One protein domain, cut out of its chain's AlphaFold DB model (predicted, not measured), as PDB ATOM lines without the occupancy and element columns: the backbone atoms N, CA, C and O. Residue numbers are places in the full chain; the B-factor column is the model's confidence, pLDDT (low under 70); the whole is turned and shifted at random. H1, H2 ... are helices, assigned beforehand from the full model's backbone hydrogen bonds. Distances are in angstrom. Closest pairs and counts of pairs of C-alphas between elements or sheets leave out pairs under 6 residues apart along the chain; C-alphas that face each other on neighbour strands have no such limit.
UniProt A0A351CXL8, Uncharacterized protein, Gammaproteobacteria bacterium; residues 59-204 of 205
ATOM      1  N   PRO A  59       3.653  21.521 -32.360       94.31
ATOM      2  CA  PRO A  59       4.287  21.479 -33.679       94.31
ATOM      3  C   PRO A  59       3.474  22.174 -34.782       94.31
ATOM      4  O   PRO A  59       4.068  22.850 -35.619       94.31
ATOM      5  N   GLU A  60       2.146  22.047 -34.753       94.75
ATOM      6  CA  GLU A  60       1.235  22.652 -35.731       94.75
ATOM      7  C   GLU A  60       1.199  24.180 -35.608       94.75
ATOM      8  O   GLU A  60       1.394  24.882 -36.598       94.75
ATOM      9  N   GLU A  61       1.081  24.712 -34.388       94.88
ATOM     10  CA  GLU A  61       1.122  26.161 -34.149       94.88
ATOM     11  C   GLU A  61       2.459  26.775 -34.581       94.88
ATOM     12  O   GLU A  61       2.495  27.864 -35.155       94.88
ATOM     13  N   ARG A  62       3.578  26.066 -34.371       92.50
ATOM     14  CA  ARG A  62       4.896  26.519 -34.845       92.50
ATOM     15  C   ARG A  62       4.991  26.527 -36.368       92.50
ATOM     16  O   ARG A  62       5.612  27.436 -36.921       92.50
ATOM     17  N   ALA A  63       4.403  25.536 -37.038       93.44
ATOM     18  CA  ALA A  63       4.350  25.490 -38.495       93.44
ATOM     19  C   ALA A  63       3.514  26.655 -39.049       93.44
ATOM     20  O   ALA A  63       3.999  27.387 -39.911       93.44
ATOM     21  N   ALA A  64       2.334  26.902 -38.477       95.38
ATOM     22  CA  ALA A  64       1.473  28.020 -38.857       95.38
ATOM     23  C   ALA A  64       2.149  29.385 -38.624       95.38
ATOM     24  O   ALA A  64       2.144  30.247 -39.501       95.38
ATOM     25  N   ALA A  65       2.810  29.579 -37.476       94.06
ATOM     26  CA  ALA A  65       3.543  30.814 -37.188       94.06
ATOM     27  C   ALA A  65       4.708  31.052 -38.167       94.06
ATOM     28  O   ALA A  65       4.990  32.192 -38.546       94.06
ATOM     29  N   ARG A  66       5.385  29.980 -38.593       94.62
ATOM     30  CA  ARG A  66       6.441  30.040 -39.610       94.62
ATOM     31  C   ARG A  66       5.878  30.429 -40.975       94.62
ATOM     32  O   ARG A  66       6.451  31.299 -41.623       94.62
ATOM     33  N   GLU A  67       4.768  29.833 -41.391       96.44
ATOM     34  CA  GLU A  67       4.109  30.180 -42.651       96.44
ATOM     35  C   GLU A  67       3.652  31.645 -42.663       96.44
ATOM     36  O   GLU A  67       3.948  32.378 -43.605       96.44
ATOM     37  N   ALA A  68       3.058  32.120 -41.565       97.19
ATOM     38  CA  ALA A  68       2.681  33.522 -41.408       97.19
ATOM     39  C   ALA A  68       3.891  34.477 -41.448       97.19
ATOM     40  O   ALA A  68       3.792  35.578 -41.989       97.19
ATOM     41  N   GLN A  69       5.050  34.086 -40.897       97.44
ATOM     42  CA  GLN A  69       6.288  34.867 -41.049       97.44
ATOM     43  C   GLN A  69       6.723  34.942 -42.514       97.44
ATOM     44  O   GLN A  69       7.057  36.026 -42.989       97.44
ATOM     45  N   ILE A  70       6.706  33.820 -43.235       98.06
ATOM     46  CA  ILE A  70       7.103  33.783 -44.647       98.06
ATOM     47  C   ILE A  70       6.163  34.666 -45.479       98.06
ATOM     48  O   ILE A  70       6.634  35.475 -46.275       98.06
ATOM     49  N   GLN A  71       4.853  34.611 -45.237       98.19
ATOM     50  CA  GLN A  71       3.886  35.492 -45.899       98.19
ATOM     51  C   GLN A  71       4.141  36.975 -45.592       98.19
ATOM     52  O   GLN A  71       4.138  37.793 -46.511       98.19
ATOM     53  N   ARG A  72       4.440  37.330 -44.333       98.19
ATOM     54  CA  ARG A  72       4.823  38.706 -43.969       98.19
ATOM     55  C   ARG A  72       6.078  39.164 -44.706       98.19
ATOM     56  O   ARG A  72       6.068  40.242 -45.286       98.19
ATOM     57  N   SER A  73       7.121  38.337 -44.750       98.25
ATOM     58  CA  SER A  73       8.338  38.667 -45.500       98.25
ATOM     59  C   SER A  73       8.101  38.800 -47.008       98.25
ATOM     60  O   SER A  73       8.717  39.638 -47.658       98.25
ATOM     61  N   ALA A  74       7.177  38.019 -47.576       98.12
ATOM     62  CA  ALA A  74       6.820  38.113 -48.988       98.12
ATOM     63  C   ALA A  74       6.068  39.415 -49.313       98.12
ATOM     64  O   ALA A  74       6.216  39.945 -50.415       98.12
ATOM     65  N   ALA A  75       5.296  39.943 -48.360       98.00
ATOM     66  CA  ALA A  75       4.564  41.202 -48.486       98.00
ATOM     67  C   ALA A  75       5.400  42.450 -48.137       98.00
ATOM     68  O   ALA A  75       4.989  43.555 -48.471       98.00
ATOM     69  N   ALA A  76       6.551  42.296 -47.474       97.25
ATOM     70  CA  ALA A  76       7.424  43.413 -47.110       97.25
ATOM     71  C   ALA A  76       8.105  44.030 -48.338       97.25
ATOM     72  O   ALA A  76       8.495  43.311 -49.255       97.25
ATOM     73  N   GLU A  77       8.289  45.346 -48.354       95.62
ATOM     74  CA  GLU A  77       9.024  46.029 -49.419       95.62
ATOM     75  C   GLU A  77      10.508  46.129 -49.070       95.62
ATOM     76  O   GLU A  77      10.871  46.481 -47.948       95.62
ATOM     77  N   PHE A  78      11.368  45.833 -50.045       95.06
ATOM     78  CA  PHE A  78      12.818  45.913 -49.891       95.06
ATOM     79  C   PHE A  78      13.402  46.874 -50.930       95.06
ATOM     80  O   PHE A  78      12.998  46.820 -52.097       95.06
ATOM     81  N   PRO A  79      14.371  47.728 -50.555       93.00
ATOM     82  CA  PRO A  79      15.058  48.589 -51.505       93.00
ATOM     83  C   PRO A  79      15.705  47.786 -52.637       93.00
ATOM     84  O   PRO A  79      16.475  46.853 -52.406       93.00
ATOM     85  N   THR A  80      15.425  48.186 -53.875       89.75
ATOM     86  CA  THR A  80      16.011  47.581 -55.081       89.75
ATOM     87  C   THR A  80      17.237  48.338 -55.586       89.75
ATOM     88  O   THR A  80      18.045  47.755 -56.308       89.75
ATOM     89  N   ALA A  81      17.416  49.600 -55.172       92.00
ATOM     90  CA  ALA A  81      18.623  50.390 -55.431       92.00
ATOM     91  C   ALA A  81      19.879  49.645 -54.958       92.00
ATOM     92  O   ALA A  81      19.779  48.794 -54.077       92.00
ATOM     93  N   ALA A  82      21.051  49.926 -55.531       93.44
ATOM     94  CA  ALA A  82      22.297  49.283 -55.111       93.44
ATOM     95  C   ALA A  82      22.639  49.629 -53.649       93.44
ATOM     96  O   ALA A  82      22.417  50.755 -53.217       93.44
ATOM     97  N   LEU A  83      23.163  48.653 -52.896       97.69
ATOM     98  CA  LEU A  83      23.664  48.886 -51.539       97.69
ATOM     99  C   LEU A  83      25.046  49.521 -51.655       97.69
ATOM    100  O   LEU A  83      25.943  48.912 -52.243       97.69
ATOM    101  N   LEU A  84      25.204  50.724 -51.120       98.56
ATOM    102  CA  LEU A  84      26.485  51.409 -51.090       98.56
ATOM    103  C   LEU A  84      27.429  50.710 -50.108       98.56
ATOM    104  O   LEU A  84      27.021  50.277 -49.030       98.56
ATOM    105  N   ASP A  85      28.704  50.640 -50.469       98.50
ATOM    106  CA  ASP A  85      29.768  50.272 -49.542       98.50
ATOM    107  C   ASP A  85      30.305  51.557 -48.881       98.50
ATOM    108  O   ASP A  85      30.868  52.409 -49.581       98.50
ATOM    109  N   PRO A  86      30.163  51.726 -47.550       98.50
ATOM    110  CA  PRO A  86      30.625  52.916 -46.841       98.50
ATOM    111  C   PRO A  86      32.111  53.220 -47.025       98.50
ATOM    112  O   PRO A  86      32.495  54.377 -46.861       98.50
ATOM    113  N   ASN A  87      32.935  52.227 -47.376       98.69
ATOM    114  CA  ASN A  87      34.369  52.389 -47.608       98.69
ATOM    115  C   ASN A  87      34.712  52.975 -48.982       98.69
ATOM    116  O   ASN A  87      35.826  53.463 -49.171       98.69
ATOM    117  N   THR A  88      33.782  52.942 -49.937       98.50
ATOM    118  CA  THR A  88      34.047  53.332 -51.331       98.50
ATOM    119  C   THR A  88      33.053  54.339 -51.904       98.50
ATOM    120  O   THR A  88      33.411  55.038 -52.850       98.50
ATOM    121  N   ALA A  89      31.861  54.481 -51.315       98.50
ATOM    122  CA  ALA A  89      30.843  55.437 -51.750       98.50
ATOM    123  C   ALA A  89      31.371  56.882 -51.807       98.50
ATOM    124  O   ALA A  89      32.217  57.290 -51.000       98.50
ATOM    125  N   SER A  90      30.872  57.689 -52.738       98.25
ATOM    126  CA  SER A  90      31.214  59.109 -52.807       98.25
ATOM    127  C   SER A  90      30.526  59.912 -51.696       98.25
ATOM    128  O   SER A  90      29.565  59.462 -51.067       98.25
ATOM    129  N   LEU A  91      31.014  61.131 -51.450       97.88
ATOM    130  CA  LEU A  91      30.377  62.054 -50.507       97.88
ATOM    131  C   LEU A  91      28.931  62.364 -50.931       97.88
ATOM    132  O   LEU A  91      28.030  62.429 -50.094       97.88
ATOM    133  N   GLU A  92      28.708  62.530 -52.234       97.44
ATOM    134  CA  GLU A  92      27.402  62.802 -52.832       97.44
ATOM    135  C   GLU A  92      26.449  61.611 -52.679       97.44
ATOM    136  O   GLU A  92      25.296  61.811 -52.307       97.44
ATOM    137  N   GLU A  93      26.927  60.382 -52.901       98.06
ATOM    138  CA  GLU A  93      26.132  59.159 -52.711       98.06
ATOM    139  C   GLU A  93      25.703  58.973 -51.250       98.06
ATOM    140  O   GLU A  93      24.578  58.563 -50.979       98.06
ATOM    141  N   LEU A  94      26.570  59.315 -50.295       97.94
ATOM    142  CA  LEU A  94      26.233  59.247 -48.873       97.94
ATOM    143  C   LEU A  94      25.260  60.355 -48.455       97.94
ATOM    144  O   LEU A  94      24.364  60.108 -47.655       97.94
ATOM    145  N   SER A  95      25.397  61.560 -49.011       96.12
ATOM    146  CA  SER A  95      24.578  62.726 -48.638       96.12
ATOM    147  C   SER A  95      23.121  62.644 -49.109       96.12
ATOM    148  O   SER A  95      22.305  63.473 -48.711       96.12
ATOM    149  N   VAL A  96      22.781  61.687 -49.980       95.50
ATOM    150  CA  VAL A  96      21.389  61.434 -50.394       95.50
ATOM    151  C   VAL A  96      20.687  60.393 -49.521       95.50
ATOM    152  O   VAL A  96      19.490  60.162 -49.702       95.50
ATOM    153  N   LEU A  97      21.401  59.753 -48.588       95.50
ATOM    154  CA  LEU A  97      20.798  58.806 -47.659       95.50
ATOM    155  C   LEU A  97      19.885  59.542 -46.660       95.50
ATOM    156  O   LEU A  97      20.229  60.639 -46.210       95.50
ATOM    157  N   PRO A  98      18.734  58.955 -46.280       91.62
ATOM    158  CA  PRO A  98      17.839  59.550 -45.288       91.62
ATOM    159  C   PRO A  98      18.579  59.915 -43.993       91.62
ATOM    160  O   PRO A  98      19.359  59.121 -43.474       91.62
ATOM    161  N   GLY A  99      18.381  61.145 -43.514       92.19
ATOM    162  CA  GLY A  99      19.021  61.667 -42.300       92.19
ATOM    163  C   GLY A  99      20.501  62.053 -42.438       92.19
ATOM    164  O   GLY A  99      21.027  62.774 -41.590       92.19
ATOM    165  N   VAL A 100      21.191  61.655 -43.512       96.25
ATOM    166  CA  VAL A 100      22.629  61.913 -43.676       96.25
ATOM    167  C   VAL A 100      22.869  63.312 -44.242       96.25
ATOM    168  O   VAL A 100      22.739  63.571 -45.433       96.25
ATOM    169  N   SER A 101      23.268  64.235 -43.366       94.69
ATOM    170  CA  SER A 101      23.744  65.562 -43.775       94.69
ATOM    171  C   SER A 101      25.108  65.492 -44.477       94.69
ATOM    172  O   SER A 101      25.859  64.537 -44.286       94.69
ATOM    173  N   ALA A 102      25.491  66.550 -45.201       95.19
ATOM    174  CA  ALA A 102      26.834  66.661 -45.783       95.19
ATOM    175  C   ALA A 102      27.955  66.567 -44.724       95.19
ATOM    176  O   ALA A 102      29.016  66.012 -44.992       95.19
ATOM    177  N   GLU A 103      27.716  67.063 -43.503       95.12
ATOM    178  CA  GLU A 103      28.668  66.930 -42.393       95.12
ATOM    179  C   GLU A 103      28.791  65.467 -41.939       95.12
ATOM    180  O   GLU A 103      29.895  64.970 -41.730       95.12
ATOM    181  N   THR A 104      27.665  64.757 -41.819       96.56
ATOM    182  CA  THR A 104      27.649  63.327 -41.474       96.56
ATOM    183  C   THR A 104      28.309  62.492 -42.570       96.56
ATOM    184  O   THR A 104      29.133  61.635 -42.267       96.56
ATOM    185  N   ALA A 105      28.018  62.775 -43.842       97.56
ATOM    186  CA  ALA A 105      28.655  62.120 -44.978       97.56
ATOM    187  C   ALA A 105      30.177  62.326 -44.966       97.56
ATOM    188  O   ALA A 105      30.926  61.370 -45.160       97.56
ATOM    189  N   GLN A 106      30.650  63.541 -44.661       97.62
ATOM    190  CA  GLN A 106      32.083  63.810 -44.547       97.62
ATOM    191  C   GLN A 106      32.718  63.028 -43.391       97.62
ATOM    192  O   GLN A 106      33.776  62.439 -43.578       97.62
ATOM    193  N   LYS A 107      32.052  62.929 -42.231       96.88
ATOM    194  CA  LYS A 107      32.519  62.087 -41.111       96.88
ATOM    195  C   LYS A 107      32.640  60.613 -41.503       96.88
ATOM    196  O   LYS A 107      33.584  59.956 -41.075       96.88
ATOM    197  N   ILE A 108      31.717  60.105 -42.324       97.88
ATOM    198  CA  ILE A 108      31.789  58.735 -42.851       97.88
ATOM    199  C   ILE A 108      33.019  58.573 -43.754       97.88
ATOM    200  O   ILE A 108      33.734  57.583 -43.650       97.88
ATOM    201  N   VAL A 109      33.289  59.538 -44.638       98.44
ATOM    202  CA  VAL A 109      34.464  59.506 -45.526       98.44
ATOM    203  C   VAL A 109      35.769  59.574 -44.728       98.44
ATOM    204  O   VAL A 109      36.684  58.791 -44.986       98.44
ATOM    205  N   ASP A 110      35.841  60.467 -43.743       98.19
ATOM    206  CA  ASP A 110      37.028  60.678 -42.909       98.19
ATOM    207  C   ASP A 110      37.313  59.490 -41.976       98.19
ATOM    208  O   ASP A 110      38.459  59.266 -41.594       98.19
ATOM    209  N   GLY A 111      36.278  58.726 -41.606       97.88
ATOM    210  CA  GLY A 111      36.378  57.571 -40.713       97.88
ATOM    211  C   GLY A 111      36.808  56.264 -41.382       97.88
ATOM    212  O   GLY A 111      36.923  55.252 -40.697       97.88
ATOM    213  N   ARG A 112      37.040  56.257 -42.697       98.31
ATOM    214  CA  ARG A 112      37.428  55.049 -43.442       98.31
ATOM    215  C   ARG A 112      38.843  54.565 -43.079       98.31
ATOM    216  O   ARG A 112      39.732  55.391 -42.866       98.31
ATOM    217  N   PRO A 113      39.113  53.245 -43.160       98.56
ATOM    218  CA  PRO A 113      38.170  52.171 -43.477       98.56
ATOM    219  C   PRO A 113      37.423  51.645 -42.240       98.56
ATOM    220  O   PRO A 113      37.973  51.610 -41.145       98.56
ATOM    221  N   TYR A 114      36.207  51.152 -42.462       98.69
ATOM    222  CA  TYR A 114      35.421  50.362 -41.519       98.69
ATOM    223  C   TYR A 114      35.613  48.877 -41.815       98.69
ATOM    224  O   TYR A 114      35.297  48.420 -42.920       98.69
ATOM    225  N   ALA A 115      36.124  48.126 -40.844       98.06
ATOM    226  CA  ALA A 115      36.322  46.687 -40.959       98.06
ATOM    227  C   ALA A 115      35.023  45.901 -40.734       98.06
ATOM    228  O   ALA A 115      34.855  44.830 -41.314       98.06
ATOM    229  N   THR A 116      34.106  46.428 -39.916       98.62
ATOM    230  CA  THR A 116      32.855  45.754 -39.543       98.62
ATOM    231  C   THR A 116      31.648  46.697 -39.609       98.62
ATOM    232  O   THR A 116      31.806  47.924 -39.545       98.62
ATOM    233  N   PRO A 117      30.417  46.157 -39.703       98.56
ATOM    234  CA  PRO A 117      29.198  46.940 -39.497       98.56
ATOM    235  C   PRO A 117      29.192  47.732 -38.196       98.56
ATOM    236  O   PRO A 117      28.735  48.873 -38.191       98.56
ATOM    237  N   SER A 118      29.696  47.155 -37.105       98.62
ATOM    238  CA  SER A 118      29.707  47.809 -35.795       98.62
ATOM    239  C   SER A 118      30.605  49.047 -35.772       98.62
ATOM    240  O   SER A 118      30.226  50.072 -35.202       98.62
ATOM    241  N   GLU A 119      31.753  49.016 -36.457       98.69
ATOM    242  CA  GLU A 119      32.599  50.205 -36.625       98.69
ATOM    243  C   GLU A 119      31.895  51.292 -37.451       98.69
ATOM    244  O   GLU A 119      31.933  52.473 -37.089       98.69
ATOM    245  N   PHE A 120      31.191  50.907 -38.520       98.56
ATOM    246  CA  PHE A 120      30.395  51.846 -39.311       98.56
ATOM    247  C   PHE A 120      29.217  52.428 -38.509       98.56
ATOM    248  O   PHE A 120      28.995  53.639 -38.533       98.56
ATOM    249  N   HIS A 121      28.505  51.602 -37.735       98.38
ATOM    250  CA  HIS A 121      27.447  52.045 -36.824       98.38
ATOM    251  C   HIS A 121      27.968  53.086 -35.832       98.38
ATOM    252  O   HIS A 121      27.361  54.145 -35.670       98.38
ATOM    253  N   ALA A 122      29.114  52.822 -35.200       97.75
ATOM    254  CA  ALA A 122      29.714  53.743 -34.245       97.75
ATOM    255  C   ALA A 122      29.961  55.129 -34.870       97.75
ATOM    256  O   ALA A 122      29.660  56.144 -34.240       97.75
ATOM    257  N   ALA A 123      30.413  55.180 -36.128       96.31
ATOM    258  CA  ALA A 123      30.664  56.434 -36.837       96.31
ATOM    259  C   ALA A 123      29.398  57.275 -37.082       96.31
ATOM    260  O   ALA A 123      29.466  58.504 -37.031       96.31
ATOM    261  N   ILE A 124      28.246  56.640 -37.316       96.25
ATOM    262  CA  ILE A 124      26.987  57.339 -37.631       96.25
ATOM    263  C   ILE A 124      26.080  57.555 -36.408       96.25
ATOM    264  O   ILE A 124      25.279  58.490 -36.392       96.25
ATOM    265  N   SER A 125      26.240  56.745 -35.356       94.25
ATOM    266  CA  SER A 125      25.347  56.702 -34.184       94.25
ATOM    267  C   SER A 125      25.299  57.985 -33.350       94.25
ATOM    268  O   SER A 125      24.328  58.237 -32.645       94.25
ATOM    269  N   THR A 126      26.331  58.826 -33.429       88.19
ATOM    270  CA  THR A 126      26.404  60.070 -32.643       88.19
ATOM    271  C   THR A 126      25.635  61.236 -33.263       88.19
ATOM    272  O   THR A 126      25.382  62.229 -32.580       88.19
ATOM    273  N   GLY A 127      25.286  61.144 -34.551       84.31
ATOM    274  CA  GLY A 127      24.702  62.246 -35.318       84.31
ATOM    275  C   GLY A 127      23.336  61.957 -35.929       84.31
ATOM    276  O   GLY A 127      22.780  62.853 -36.556       84.31
ATOM    277  N   LEU A 128      22.815  60.739 -35.772       95.12
ATOM    278  CA  LEU A 128      21.579  60.278 -36.403       95.12
ATOM    279  C   LEU A 128      20.598  59.723 -35.367       95.12
ATOM    280  O   LEU A 128      21.000  59.219 -34.319       95.12
ATOM    281  N   SER A 129      19.305  59.813 -35.676       95.69
ATOM    282  CA  SER A 129      18.270  59.105 -34.922       95.69
ATOM    283  C   SER A 129      18.349  57.595 -35.182       95.69
ATOM    284  O   SER A 129      18.896  57.168 -36.198       95.69
ATOM    285  N   GLU A 130      17.781  56.768 -34.301       94.62
ATOM    286  CA  GLU A 130      17.708  55.315 -34.539       94.62
ATOM    287  C   GLU A 130      16.970  54.975 -35.846       94.62
ATOM    288  O   GLU A 130      17.373  54.061 -36.565       94.62
ATOM    289  N   GLU A 131      15.932  55.748 -36.184       94.94
ATOM    290  CA  GLU A 131      15.190  55.615 -37.440       94.94
ATOM    291  C   GLU A 131      16.089  55.894 -38.653       94.94
ATOM    292  O   GLU A 131      16.138  55.085 -39.581       94.94
ATOM    293  N   ASP A 132      16.857  56.987 -38.618       96.94
ATOM    294  CA  ASP A 132      17.787  57.338 -39.694       96.94
ATOM    295  C   ASP A 132      18.933  56.328 -39.803       96.94
ATOM    296  O   ASP A 132      19.321  55.963 -40.906       96.94
ATOM    297  N   ILE A 133      19.455  55.817 -38.683       97.56
ATOM    298  CA  ILE A 133      20.479  54.758 -38.685       97.56
ATOM    299  C   ILE A 133      19.939  53.506 -39.380       97.56
ATOM    300  O   ILE A 133      20.610  52.936 -40.244       97.56
ATOM    301  N   HIS A 134      18.713  53.096 -39.051       95.88
ATOM    302  CA  HIS A 134      18.076  51.954 -39.696       95.88
ATOM    303  C   HIS A 134      17.853  52.207 -41.197       95.88
ATOM    304  O   HIS A 134      18.118  51.335 -42.025       95.88
ATOM    305  N   ALA A 135      17.432  53.418 -41.577       96.00
ATOM    306  CA  ALA A 135      17.304  53.815 -42.978       96.00
ATOM    307  C   ALA A 135      18.657  53.828 -43.713       96.00
ATOM    308  O   ALA A 135      18.728  53.417 -44.874       96.00
ATOM    309  N   VAL A 136      19.741  54.229 -43.042       98.00
ATOM    310  CA  VAL A 136      21.102  54.157 -43.581       98.00
ATOM    311  C   VAL A 136      21.482  52.715 -43.876       98.00
ATOM    312  O   VAL A 136      21.970  52.472 -44.972       98.00
ATOM    313  N   TYR A 137      21.190  51.742 -43.008       98.12
ATOM    314  CA  TYR A 137      21.506  50.333 -43.293       98.12
ATOM    315  C   TYR A 137      20.845  49.800 -44.557       98.12
ATOM    316  O   TYR A 137      21.442  49.004 -45.272       98.12
ATOM    317  N   HIS A 138      19.653  50.286 -44.894       97.25
ATOM    318  CA  HIS A 138      18.991  49.939 -46.149       97.25
ATOM    319  C   HIS A 138      19.693  50.496 -47.404       97.25
ATOM    320  O   HIS A 138      19.494  49.954 -48.496       97.25
ATOM    321  N   GLY A 139      20.489  51.563 -47.268       97.75
ATOM    322  CA  GLY A 139      21.166  52.251 -48.372       97.75
ATOM    323  C   GLY A 139      22.687  52.076 -48.417       97.75
ATOM    324  O   GLY A 139      23.249  52.041 -49.509       97.75
ATOM    325  N   ALA A 140      23.350  51.915 -47.274       98.50
ATOM    326  CA  ALA A 140      24.790  51.732 -47.142       98.50
ATOM    327  C   ALA A 140      25.128  50.790 -45.978       98.50
ATOM    328  O   ALA A 140      24.636  50.960 -44.862       98.50
ATOM    329  N   PHE A 141      25.996  49.805 -46.221       98.75
ATOM    330  CA  PHE A 141      26.364  48.821 -45.202       98.75
ATOM    331  C   PHE A 141      27.728  48.188 -45.484       98.75
ATOM    332  O   PHE A 141      28.052  47.870 -46.631       98.75
ATOM    333  N   VAL A 142      28.518  47.954 -44.435       98.75
ATOM    334  CA  VAL A 142      29.737  47.133 -44.519       98.75
ATOM    335  C   VAL A 142      29.314  45.673 -44.449       98.75
ATOM    336  O   VAL A 142      28.695  45.276 -43.475       98.75
ATOM    337  N   LYS A 143      29.594  44.855 -45.464       98.69
ATOM    338  CA  LYS A 143      29.112  43.462 -45.466       98.69
ATOM    339  C   LYS A 143      29.744  42.628 -44.350       98.69
ATOM    340  O   LYS A 143      30.918  42.798 -44.038       98.69
ATOM    341  N   VAL A 144      28.973  41.684 -43.811       98.62
ATOM    342  CA  VAL A 144      29.419  40.774 -42.748       98.62
ATOM    343  C   VAL A 144      29.905  39.452 -43.334       98.62
ATOM    344  O   VAL A 144      29.204  38.834 -44.136       98.62
ATOM    345  N   GLY A 145      31.071  38.979 -42.898       98.62
ATOM    346  CA  GLY A 145      31.528  37.620 -43.189       98.62
ATOM    347  C   GLY A 145      30.619  36.581 -42.531       98.62
ATOM    348  O   GLY A 145      30.414  36.605 -41.315       98.62
ATOM    349  N   LEU A 146      30.056  35.667 -43.319       98.69
ATOM    350  CA  LEU A 146      29.171  34.615 -42.822       98.69
ATOM    351  C   LEU A 146      29.873  33.715 -41.805       98.69
ATOM    352  O   LEU A 146      29.242  33.318 -40.825       98.69
ATOM    353  N   ASN A 147      31.162  33.434 -41.985       98.50
ATOM    354  CA  ASN A 147      31.924  32.508 -41.153       98.50
ATOM    355  C   ASN A 147      32.692  33.204 -40.027       98.50
ATOM    356  O   ASN A 147      32.806  32.623 -38.947       98.50
ATOM    357  N   SER A 148      33.177  34.434 -40.237       98.12
ATOM    358  CA  SER A 148      33.978  35.153 -39.230       98.12
ATOM    359  C   SER A 148      33.268  36.298 -38.498       98.12
ATOM    360  O   SER A 148      33.762  36.728 -37.457       98.12
ATOM    361  N   GLY A 149      32.118  36.780 -38.987       98.00
ATOM    362  CA  GLY A 149      31.404  37.928 -38.412       98.00
ATOM    363  C   GLY A 149      31.011  37.760 -36.941       98.00
ATOM    364  O   GLY A 149      30.707  36.651 -36.485       98.00
ATOM    365  N   ALA A 150      30.983  38.854 -36.186       98.31
ATOM    366  CA  ALA A 150      30.520  38.823 -34.804       98.31
ATOM    367  C   ALA A 150      28.983  38.811 -34.726       98.31
ATOM    368  O   ALA A 150      28.296  39.286 -35.631       98.31
ATOM    369  N   ASN A 151      28.433  38.312 -33.614       98.31
ATOM    370  CA  ASN A 151      26.989  38.334 -33.367       98.31
ATOM    371  C   ASN A 151      26.410  39.756 -33.499       98.31
ATOM    372  O   ASN A 151      25.406  39.952 -34.176       98.31
ATOM    373  N   GLU A 152      27.085  40.749 -32.912       98.25
ATOM    374  CA  GLU A 152      26.691  42.164 -32.943       98.25
ATOM    375  C   GLU A 152      26.581  42.738 -34.359       98.25
ATOM    376  O   GLU A 152      25.655  43.495 -34.638       98.25
ATOM    377  N   ASP A 153      27.435  42.301 -35.283       98.69
ATOM    378  CA  ASP A 153      27.382  42.712 -36.685       98.69
ATOM    379  C   ASP A 153      26.150  42.141 -37.401       98.69
ATOM    380  O   ASP A 153      25.526  42.812 -38.226       98.69
ATOM    381  N   PHE A 154      25.751  40.913 -37.058       98.56
ATOM    382  CA  PHE A 154      24.537  40.299 -37.594       98.56
ATOM    383  C   PHE A 154      23.254  40.938 -37.068       98.56
ATOM    384  O   PHE A 154      22.250  40.949 -37.782       98.56
ATOM    385  N   LEU A 155      23.276  41.505 -35.859       98.44
ATOM    386  CA  LEU A 155      22.133  42.242 -35.312       98.44
ATOM    387  C   LEU A 155      21.810  43.509 -36.115       98.44
ATOM    388  O   LEU A 155      20.680  43.987 -36.055       98.44
ATOM    389  N   LEU A 156      22.780  44.045 -36.862       98.50
ATOM    390  CA  LEU A 156      22.617  45.259 -37.662       98.50
ATOM    391  C   LEU A 156      22.064  44.990 -39.069       98.50
ATOM    392  O   LEU A 156      21.703  45.934 -39.769       98.50
ATOM    393  N   VAL A 157      21.985  43.725 -39.498       98.56
ATOM    394  CA  VAL A 157      21.456  43.360 -40.818       98.56
ATOM    395  C   VAL A 157      19.938  43.598 -40.851       98.56
ATOM    396  O   VAL A 157      19.214  42.970 -40.073       98.56
ATOM    397  N   PRO A 158      19.415  44.449 -41.757       97.88
ATOM    398  CA  PRO A 158      17.976  44.686 -41.856       97.88
ATOM    399  C   PRO A 158      17.212  43.414 -42.249       97.88
ATOM    400  O   PRO A 158      17.624  42.680 -43.148       97.88
ATOM    401  N   THR A 159      16.075  43.146 -41.600       98.00
ATOM    402  CA  THR A 159      15.267  41.933 -41.828       98.00
ATOM    403  C   THR A 159      13.841  42.079 -41.278       98.00
ATOM    404  O   THR A 159      13.553  42.965 -40.478       98.00
ATOM    405  N   THR A 160      12.927  41.195 -41.689       97.94
ATOM    406  CA  THR A 160      11.558  41.093 -41.158       97.94
ATOM    407  C   THR A 160      11.422  40.144 -39.963       97.94
ATOM    408  O   THR A 160      10.341  40.050 -39.367       97.94
ATOM    409  N   ILE A 161      12.473  39.394 -39.615       97.06
ATOM    410  CA  ILE A 161      12.531  38.614 -38.372       97.06
ATOM    411  C   ILE A 161      13.251  39.402 -37.274       97.06
ATOM    412  O   ILE A 161      13.917  40.391 -37.532       97.06
ATOM    413  N   ALA A 162      13.112  38.978 -36.016       96.81
ATOM    414  CA  ALA A 162      13.825  39.630 -34.919       96.81
ATOM    415  C   ALA A 162      15.358  39.549 -35.131       96.81
ATOM    416  O   ALA A 162      15.836  38.448 -35.426       96.81
ATOM    417  N   PRO A 163      16.133  40.630 -34.899       96.75
ATOM    418  CA  PRO A 163      17.586  40.635 -35.112       96.75
ATOM    419  C   PRO A 163      18.324  39.508 -34.382       96.75
ATOM    420  O   PRO A 163      19.067  38.752 -34.997       96.75
ATOM    421  N   ASN A 164      18.012  39.291 -33.098       97.50
ATOM    422  CA  ASN A 164      18.592  38.194 -32.308       97.50
ATOM    423  C   ASN A 164      18.318  36.815 -32.916       97.50
ATOM    424  O   ASN A 164      19.127  35.899 -32.785       97.50
ATOM    425  N   ARG A 165      17.161  36.651 -33.567       97.06
ATOM    426  CA  ARG A 165      16.846  35.410 -34.263       97.06
ATOM    427  C   ARG A 165      17.706  35.286 -35.512       97.06
ATOM    428  O   ARG A 165      18.304  34.237 -35.676       97.06
ATOM    429  N   LEU A 166      17.779  36.316 -36.357       98.06
ATOM    430  CA  LEU A 166      18.606  36.284 -37.569       98.06
ATOM    431  C   LEU A 166      20.067  35.955 -37.242       98.06
ATOM    432  O   LEU A 166      20.612  35.023 -37.825       98.06
ATOM    433  N   ALA A 167      20.654  36.663 -36.275       98.44
ATOM    434  CA  ALA A 167      22.029  36.440 -35.837       98.44
ATOM    435  C   ALA A 167      22.250  35.001 -35.353       98.44
ATOM    436  O   ALA A 167      23.205  34.355 -35.773       98.44
ATOM    437  N   HIS A 168      21.323  34.467 -34.549       98.19
ATOM    438  CA  HIS A 168      21.382  33.074 -34.115       98.19
ATOM    439  C   HIS A 168      21.323  32.092 -35.290       98.19
ATOM    440  O   HIS A 168      22.131  31.171 -35.327       98.19
ATOM    441  N   GLU A 169      20.427  32.289 -36.269       97.81
ATOM    442  CA  GLU A 169      20.384  31.414 -37.450       97.81
ATOM    443  C   GLU A 169      21.700  31.494 -38.245       97.81
ATOM    444  O   GLU A 169      22.206  30.465 -38.680       97.81
ATOM    445  N   PHE A 170      22.282  32.686 -38.421       98.31
ATOM    446  CA  PHE A 170      23.564  32.835 -39.118       98.31
ATOM    447  C   PHE A 170      24.698  32.092 -38.400       98.31
ATOM    448  O   PHE A 170      25.509  31.440 -39.049       98.31
ATOM    449  N   GLU A 171      24.751  32.142 -37.071       98.12
ATOM    450  CA  GLU A 171      25.775  31.440 -36.291       98.12
ATOM    451  C   GLU A 171      25.561  29.919 -36.251       98.12
ATOM    452  O   GLU A 171      26.530  29.168 -36.354       98.12
ATOM    453  N   GLU A 172      24.310  29.465 -36.139       97.75
ATOM    454  CA  GLU A 172      23.925  28.047 -36.044       97.75
ATOM    455  C   GLU A 172      24.401  27.239 -37.262       97.75
ATOM    456  O   GLU A 172      24.826  26.092 -37.125       97.75
ATOM    457  N   TYR A 173      24.350  27.831 -38.460       96.75
ATOM    458  CA  TYR A 173      24.702  27.144 -39.707       96.75
ATOM    459  C   TYR A 173      26.178  27.268 -40.107       96.75
ATOM    460  O   TYR A 173      26.544  26.796 -41.186       96.75
ATOM    461  N   ARG A 174      27.036  27.862 -39.269       97.38
ATOM    462  CA  ARG A 174      28.477  27.939 -39.545       97.38
ATOM    463  C   ARG A 174      29.154  26.555 -39.508       97.38
ATOM    464  O   ARG A 174      28.839  25.744 -38.637       97.38
ATOM    465  N   PRO A 175      30.169  26.316 -40.361       98.25
ATOM    466  CA  PRO A 175      30.568  27.169 -41.475       98.25
ATOM    467  C   PRO A 175      29.604  27.030 -42.664       98.25
ATOM    468  O   PRO A 175      29.099  25.948 -42.966       98.25
ATOM    469  N   TYR A 176      29.394  28.136 -43.368       98.44
ATOM    470  CA  TYR A 176      28.815  28.132 -44.699       98.44
ATOM    471  C   TYR A 176      29.899  27.784 -45.718       98.44
ATOM    472  O   TYR A 176      30.942  28.433 -45.771       98.44
ATOM    473  N   ASP A 177      29.613  26.805 -46.569       98.31
ATOM    474  CA  ASP A 177      30.465  26.392 -47.684       98.31
ATOM    475  C   ASP A 177      30.145  27.170 -48.969       98.31
ATOM    476  O   ASP A 177      30.950  27.239 -49.898       98.31
ATOM    477  N   SER A 178      28.929  27.716 -49.073       98.56
ATOM    478  CA  SER A 178      28.478  28.424 -50.270       98.56
ATOM    479  C   SER A 178      27.336  29.399 -50.000       98.56
ATOM    480  O   SER A 178      26.516  29.227 -49.096       98.56
ATOM    481  N   MET A 179      27.199  30.380 -50.893       98.44
ATOM    482  CA  MET A 179      26.016  31.242 -50.926       98.44
ATOM    483  C   MET A 179      24.731  30.481 -51.297       98.44
ATOM    484  O   MET A 179      23.637  30.979 -51.047       98.44
ATOM    485  N   GLU A 180      24.818  29.290 -51.899       98.62
ATOM    486  CA  GLU A 180      23.649  28.433 -52.138       98.62
ATOM    487  C   GLU A 180      23.149  27.808 -50.832       98.62
ATOM    488  O   GLU A 180      21.948  27.831 -50.557       98.62
ATOM    489  N   GLN A 181      24.067  27.326 -49.985       98.69
ATOM    490  CA  GLN A 181      23.735  26.866 -48.639       98.69
ATOM    491  C   GLN A 181      23.074  27.992 -47.845       98.69
ATOM    492  O   GLN A 181      21.983  27.776 -47.323       98.69
ATOM    493  N   PHE A 182      23.657  29.198 -47.833       98.75
ATOM    494  CA  PHE A 182      23.056  30.369 -47.181       98.75
ATOM    495  C   PHE A 182      21.601  30.595 -47.618       98.75
ATOM    496  O   PHE A 182      20.702  30.650 -46.779       98.75
ATOM    497  N   ARG A 183      21.344  30.643 -48.933       98.75
ATOM    498  CA  ARG A 183      19.985  30.820 -49.468       98.75
ATOM    499  C   ARG A 183      19.035  29.713 -49.017       98.75
ATOM    500  O   ARG A 183      17.921  30.005 -48.586       98.75
ATOM    501  N   ARG A 184      19.468  28.450 -49.078       98.56
ATOM    502  CA  ARG A 184      18.670  27.300 -48.624       98.56
ATOM    503  C   ARG A 184      18.316  27.408 -47.143       98.56
ATOM    504  O   ARG A 184      17.159  27.196 -46.788       98.56
ATOM    505  N   GLU A 185      19.286  27.719 -46.289       98.38
ATOM    506  CA  GLU A 185      19.049  27.812 -44.849       98.38
ATOM    507  C   GLU A 185      18.117  28.987 -44.523       98.38
ATOM    508  O   GLU A 185      17.147  28.807 -43.784       98.38
ATOM    509  N   MET A 186      18.292  30.141 -45.177       98.50
ATOM    510  CA  MET A 186      17.428  31.300 -44.939       98.50
ATOM    511  C   MET A 186      16.028  31.183 -45.536       98.50
ATOM    512  O   MET A 186      15.070  31.671 -44.929       98.50
ATOM    513  N   SER A 187      15.863  30.433 -46.631       98.19
ATOM    514  CA  SER A 187      14.544  30.111 -47.200       98.19
ATOM    515  C   SER A 187      13.635  29.365 -46.218       98.19
ATOM    516  O   SER A 187      12.418  29.288 -46.398       98.19
ATOM    517  N   LYS A 188      14.198  28.824 -45.128       97.31
ATOM    518  CA  LYS A 188      13.396  28.224 -44.070       97.31
ATOM    519  C   LYS A 188      12.604  29.266 -43.284       97.31
ATOM    520  O   LYS A 188      11.571  28.912 -42.723       97.31
ATOM    521  N   TYR A 189      13.053  30.511 -43.198       97.44
ATOM    522  CA  TYR A 189      12.519  31.476 -42.234       97.44
ATOM    523  C   TYR A 189      11.878  32.698 -42.864       97.44
ATOM    524  O   TYR A 189      11.000  33.294 -42.237       97.44
ATOM    525  N   VAL A 190      12.305  33.042 -44.073       98.56
ATOM    526  CA  VAL A 190      11.858  34.215 -44.818       98.56
ATOM    527  C   VAL A 190      11.613  33.840 -46.282       98.56
ATOM    528  O   VAL A 190      12.034  32.783 -46.751       98.56
ATOM    529  N   SER A 191      10.881  34.691 -46.993       98.69
ATOM    530  CA  SER A 191      10.561  34.524 -48.411       98.69
ATOM    531  C   SER A 191      11.806  34.620 -49.291       98.69
ATOM    532  O   SER A 191      12.790  35.251 -48.916       98.69
ATOM    533  N   GLU A 192      11.731  34.071 -50.504       98.31
ATOM    534  CA  GLU A 192      12.792  34.186 -51.516       98.31
ATOM    535  C   GLU A 192      13.204  35.645 -51.776       98.31
ATOM    536  O   GLU A 192      14.390  35.951 -51.871       98.31
ATOM    537  N   LYS A 193      12.229  36.565 -51.784       98.25
ATOM    538  CA  LYS A 193      12.469  38.005 -51.943       98.25
ATOM    539  C   LYS A 193      13.376  38.564 -50.843       98.25
ATOM    540  O   LYS A 193      14.293  39.328 -51.130       98.25
ATOM    541  N   GLU A 194      13.132  38.175 -49.594       98.69
ATOM    542  CA  GLU A 194      13.979  38.596 -48.478       98.69
ATOM    543  C   GLU A 194      15.321  37.861 -48.472       98.69
ATOM    544  O   GLU A 194      16.333  38.471 -48.155       98.69
ATOM    545  N   VAL A 195      15.371  36.585 -48.871       98.69
ATOM    546  CA  VAL A 195      16.644  35.865 -49.019       98.69
ATOM    547  C   VAL A 195      17.575  36.624 -49.965       98.69
ATOM    548  O   VAL A 195      18.715  36.896 -49.593       98.69
ATOM    549  N   GLU A 196      17.094  37.025 -51.144       98.12
ATOM    550  CA  GLU A 196      17.894  37.810 -52.090       98.12
ATOM    551  C   GLU A 196      18.296  39.173 -51.516       98.12
ATOM    552  O   GLU A 196      19.443  39.594 -51.683       98.12
ATOM    553  N   PHE A 197      17.412  39.829 -50.762       98.62
ATOM    554  CA  PHE A 197      17.759  41.049 -50.035       98.62
ATOM    555  C   PHE A 197      18.898  40.822 -49.024       98.62
ATOM    556  O   PHE A 197      19.877  41.570 -49.041       98.62
ATOM    557  N   LEU A 198      18.835  39.764 -48.210       98.62
ATOM    558  CA  LEU A 198      19.855  39.427 -47.211       98.62
ATOM    559  C   LEU A 198      21.221  39.122 -47.840       98.62
ATOM    560  O   LEU A 198      22.247  39.478 -47.262       98.62
ATOM    561  N   THR A 199      21.269  38.541 -49.048       98.38
ATOM    562  CA  THR A 199      22.552  38.275 -49.736       98.38
ATOM    563  C   THR A 199      23.382  39.535 -49.996       98.38
ATOM    564  O   THR A 199      24.592  39.451 -50.195       98.38
ATOM    565  N   ARG A 200      22.756  40.718 -49.979       98.25
ATOM    566  CA  ARG A 200      23.437  41.999 -50.182       98.25
ATOM    567  C   ARG A 200      24.295  42.406 -48.983       98.25
ATOM    568  O   ARG A 200      25.237  43.167 -49.178       98.25
ATOM    569  N   TYR A 201      23.999  41.886 -47.791       98.69
ATOM    570  CA  TYR A 201      24.614  42.284 -46.518       98.69
ATOM    571  C   TYR A 201      25.733  41.359 -46.055       98.69
ATOM    572  O   TYR A 201      26.391  41.650 -45.059       98.69
ATOM    573  N   VAL A 202      25.951  40.249 -46.755       98.62
ATOM    574  CA  VAL A 202      26.874  39.207 -46.313       98.62
ATOM    575  C   VAL A 202      27.890  38.850 -47.391       98.62
ATOM    576  O   VAL A 202      27.663  39.051 -48.588       98.62
ATOM    577  N   THR A 203      29.021  38.306 -46.961       98.44
ATOM    578  CA  THR A 203      30.044  37.696 -47.813       98.44
ATOM    579  C   THR A 203      30.367  36.297 -47.319       98.44
ATOM    580  O   THR A 203      30.261  36.014 -46.131       98.44
ATOM    581  N   LEU A 204      30.785  35.428 -48.234       98.31
ATOM    582  CA  LEU A 204      31.358  34.132 -47.890       98.31
ATOM    583  C   LEU A 204      32.874  34.293 -47.716       98.31
ATOM    584  O   LEU A 204      33.525  34.790 -48.639       98.31
TER     585      LEU A 204
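AT A GLANCE: This is residues 59 to 204 of the 205 residues of an uncharacterized protein of Gammaproteobacteria bacterium (UniProt A0A351CXL8). Two lobes of short helices stand end to end, H2 to H5 in one and H6 to H9 in the other, and the longest helix, H1, is an arm on the second lobe whose residues 59 to 65 stick out free. Residues 76 to 90 cross from H1 to the first lobe, and residues 140 to 150 lead back. The printed part has 146 residues with nine named helices, H1 to H9 in chain order, and no named strand; its class is all helix, and the helices that touch are mostly crossed. It is compact, with a radius of gyration of the C-alphas of 15.9 A, yet elongated in outline, spanning 52 by 30 by 23 A.

IN THESE COORDINATES: Find C-alpha 59 at (4.287, 21.479, -33.679); from there H1 runs 24.7 A to C-alpha 75 at (4.564, 41.202, -48.486). Next come H2, residues 91 to 95, 6.1 A; H3, residues 102 to 110, 12.2 A; H4, residues 117 to 125, 11.8 A; and H5, residues 130 to 139, 14.6 A. Further on are H6, residues 151 to 155, 6.5 A; H7, residues 163 to 172, 14.1 A; H8, residues 179 to 186, 10.5 A; and H9, residues 192 to 198, 9.8 A, ending at C-alpha 198, (19.855, 39.427, -47.211).

HOW THE PARTS SIT: Start at the end of H1, which touches H9 with residues 73 to 74 alone, about perpendicular at 73 degrees; the closest C-alphas, of Ala 74 and Lys 193, are 6.4 A apart. H9 only just touches H8, with 3 pairs of C-alphas within 8 A, the closest those of Arg 183 and Val 195 at 6.1 A. H7 and H8 are near each other. H7 touches H6, closest at the C-alphas of Leu 155 and Pro 163, 4.8 A. H6 only just touches the hub, H4, with 3 pairs within 8 A; the C-alphas of Pro 117 and Asp 153 are closest, at 5.4 A. H4 also only just touches H5, with 3 pairs, at a steep tilt of 50 degrees, opposite ways; the C-alphas of Ser 125 and Ile 133 are closest, at 6.9 A. H3 and H4 form a helical hairpin, opposite ways at 36 degrees, only just steep, with the C-alphas of Ile 108 and Ala 123 closest at 6.5 A. H2 touches H3, closest at the C-alphas of Ser 95 and Ala 102, 5.4 A. H1 and H3, for instance, are apart. Every O i to N i+4 pair is within hydrogen-bond range in H1, H2, H3, H4, H6, H7, H8 and H9; in H5, 5 of 6 are.

THE WHOLE: Look to Glu 60 and Asp 110 for the two C-alphas farthest apart, 52.7 A. The links H1 to H2 and H5 to H6 are long. Residues 144 to 145 pair with residues 202 to 203, parallel, in stretches too short to be named. The printed part has no cut, its mean pLDDT is 97.2, and no printed residue is under 70.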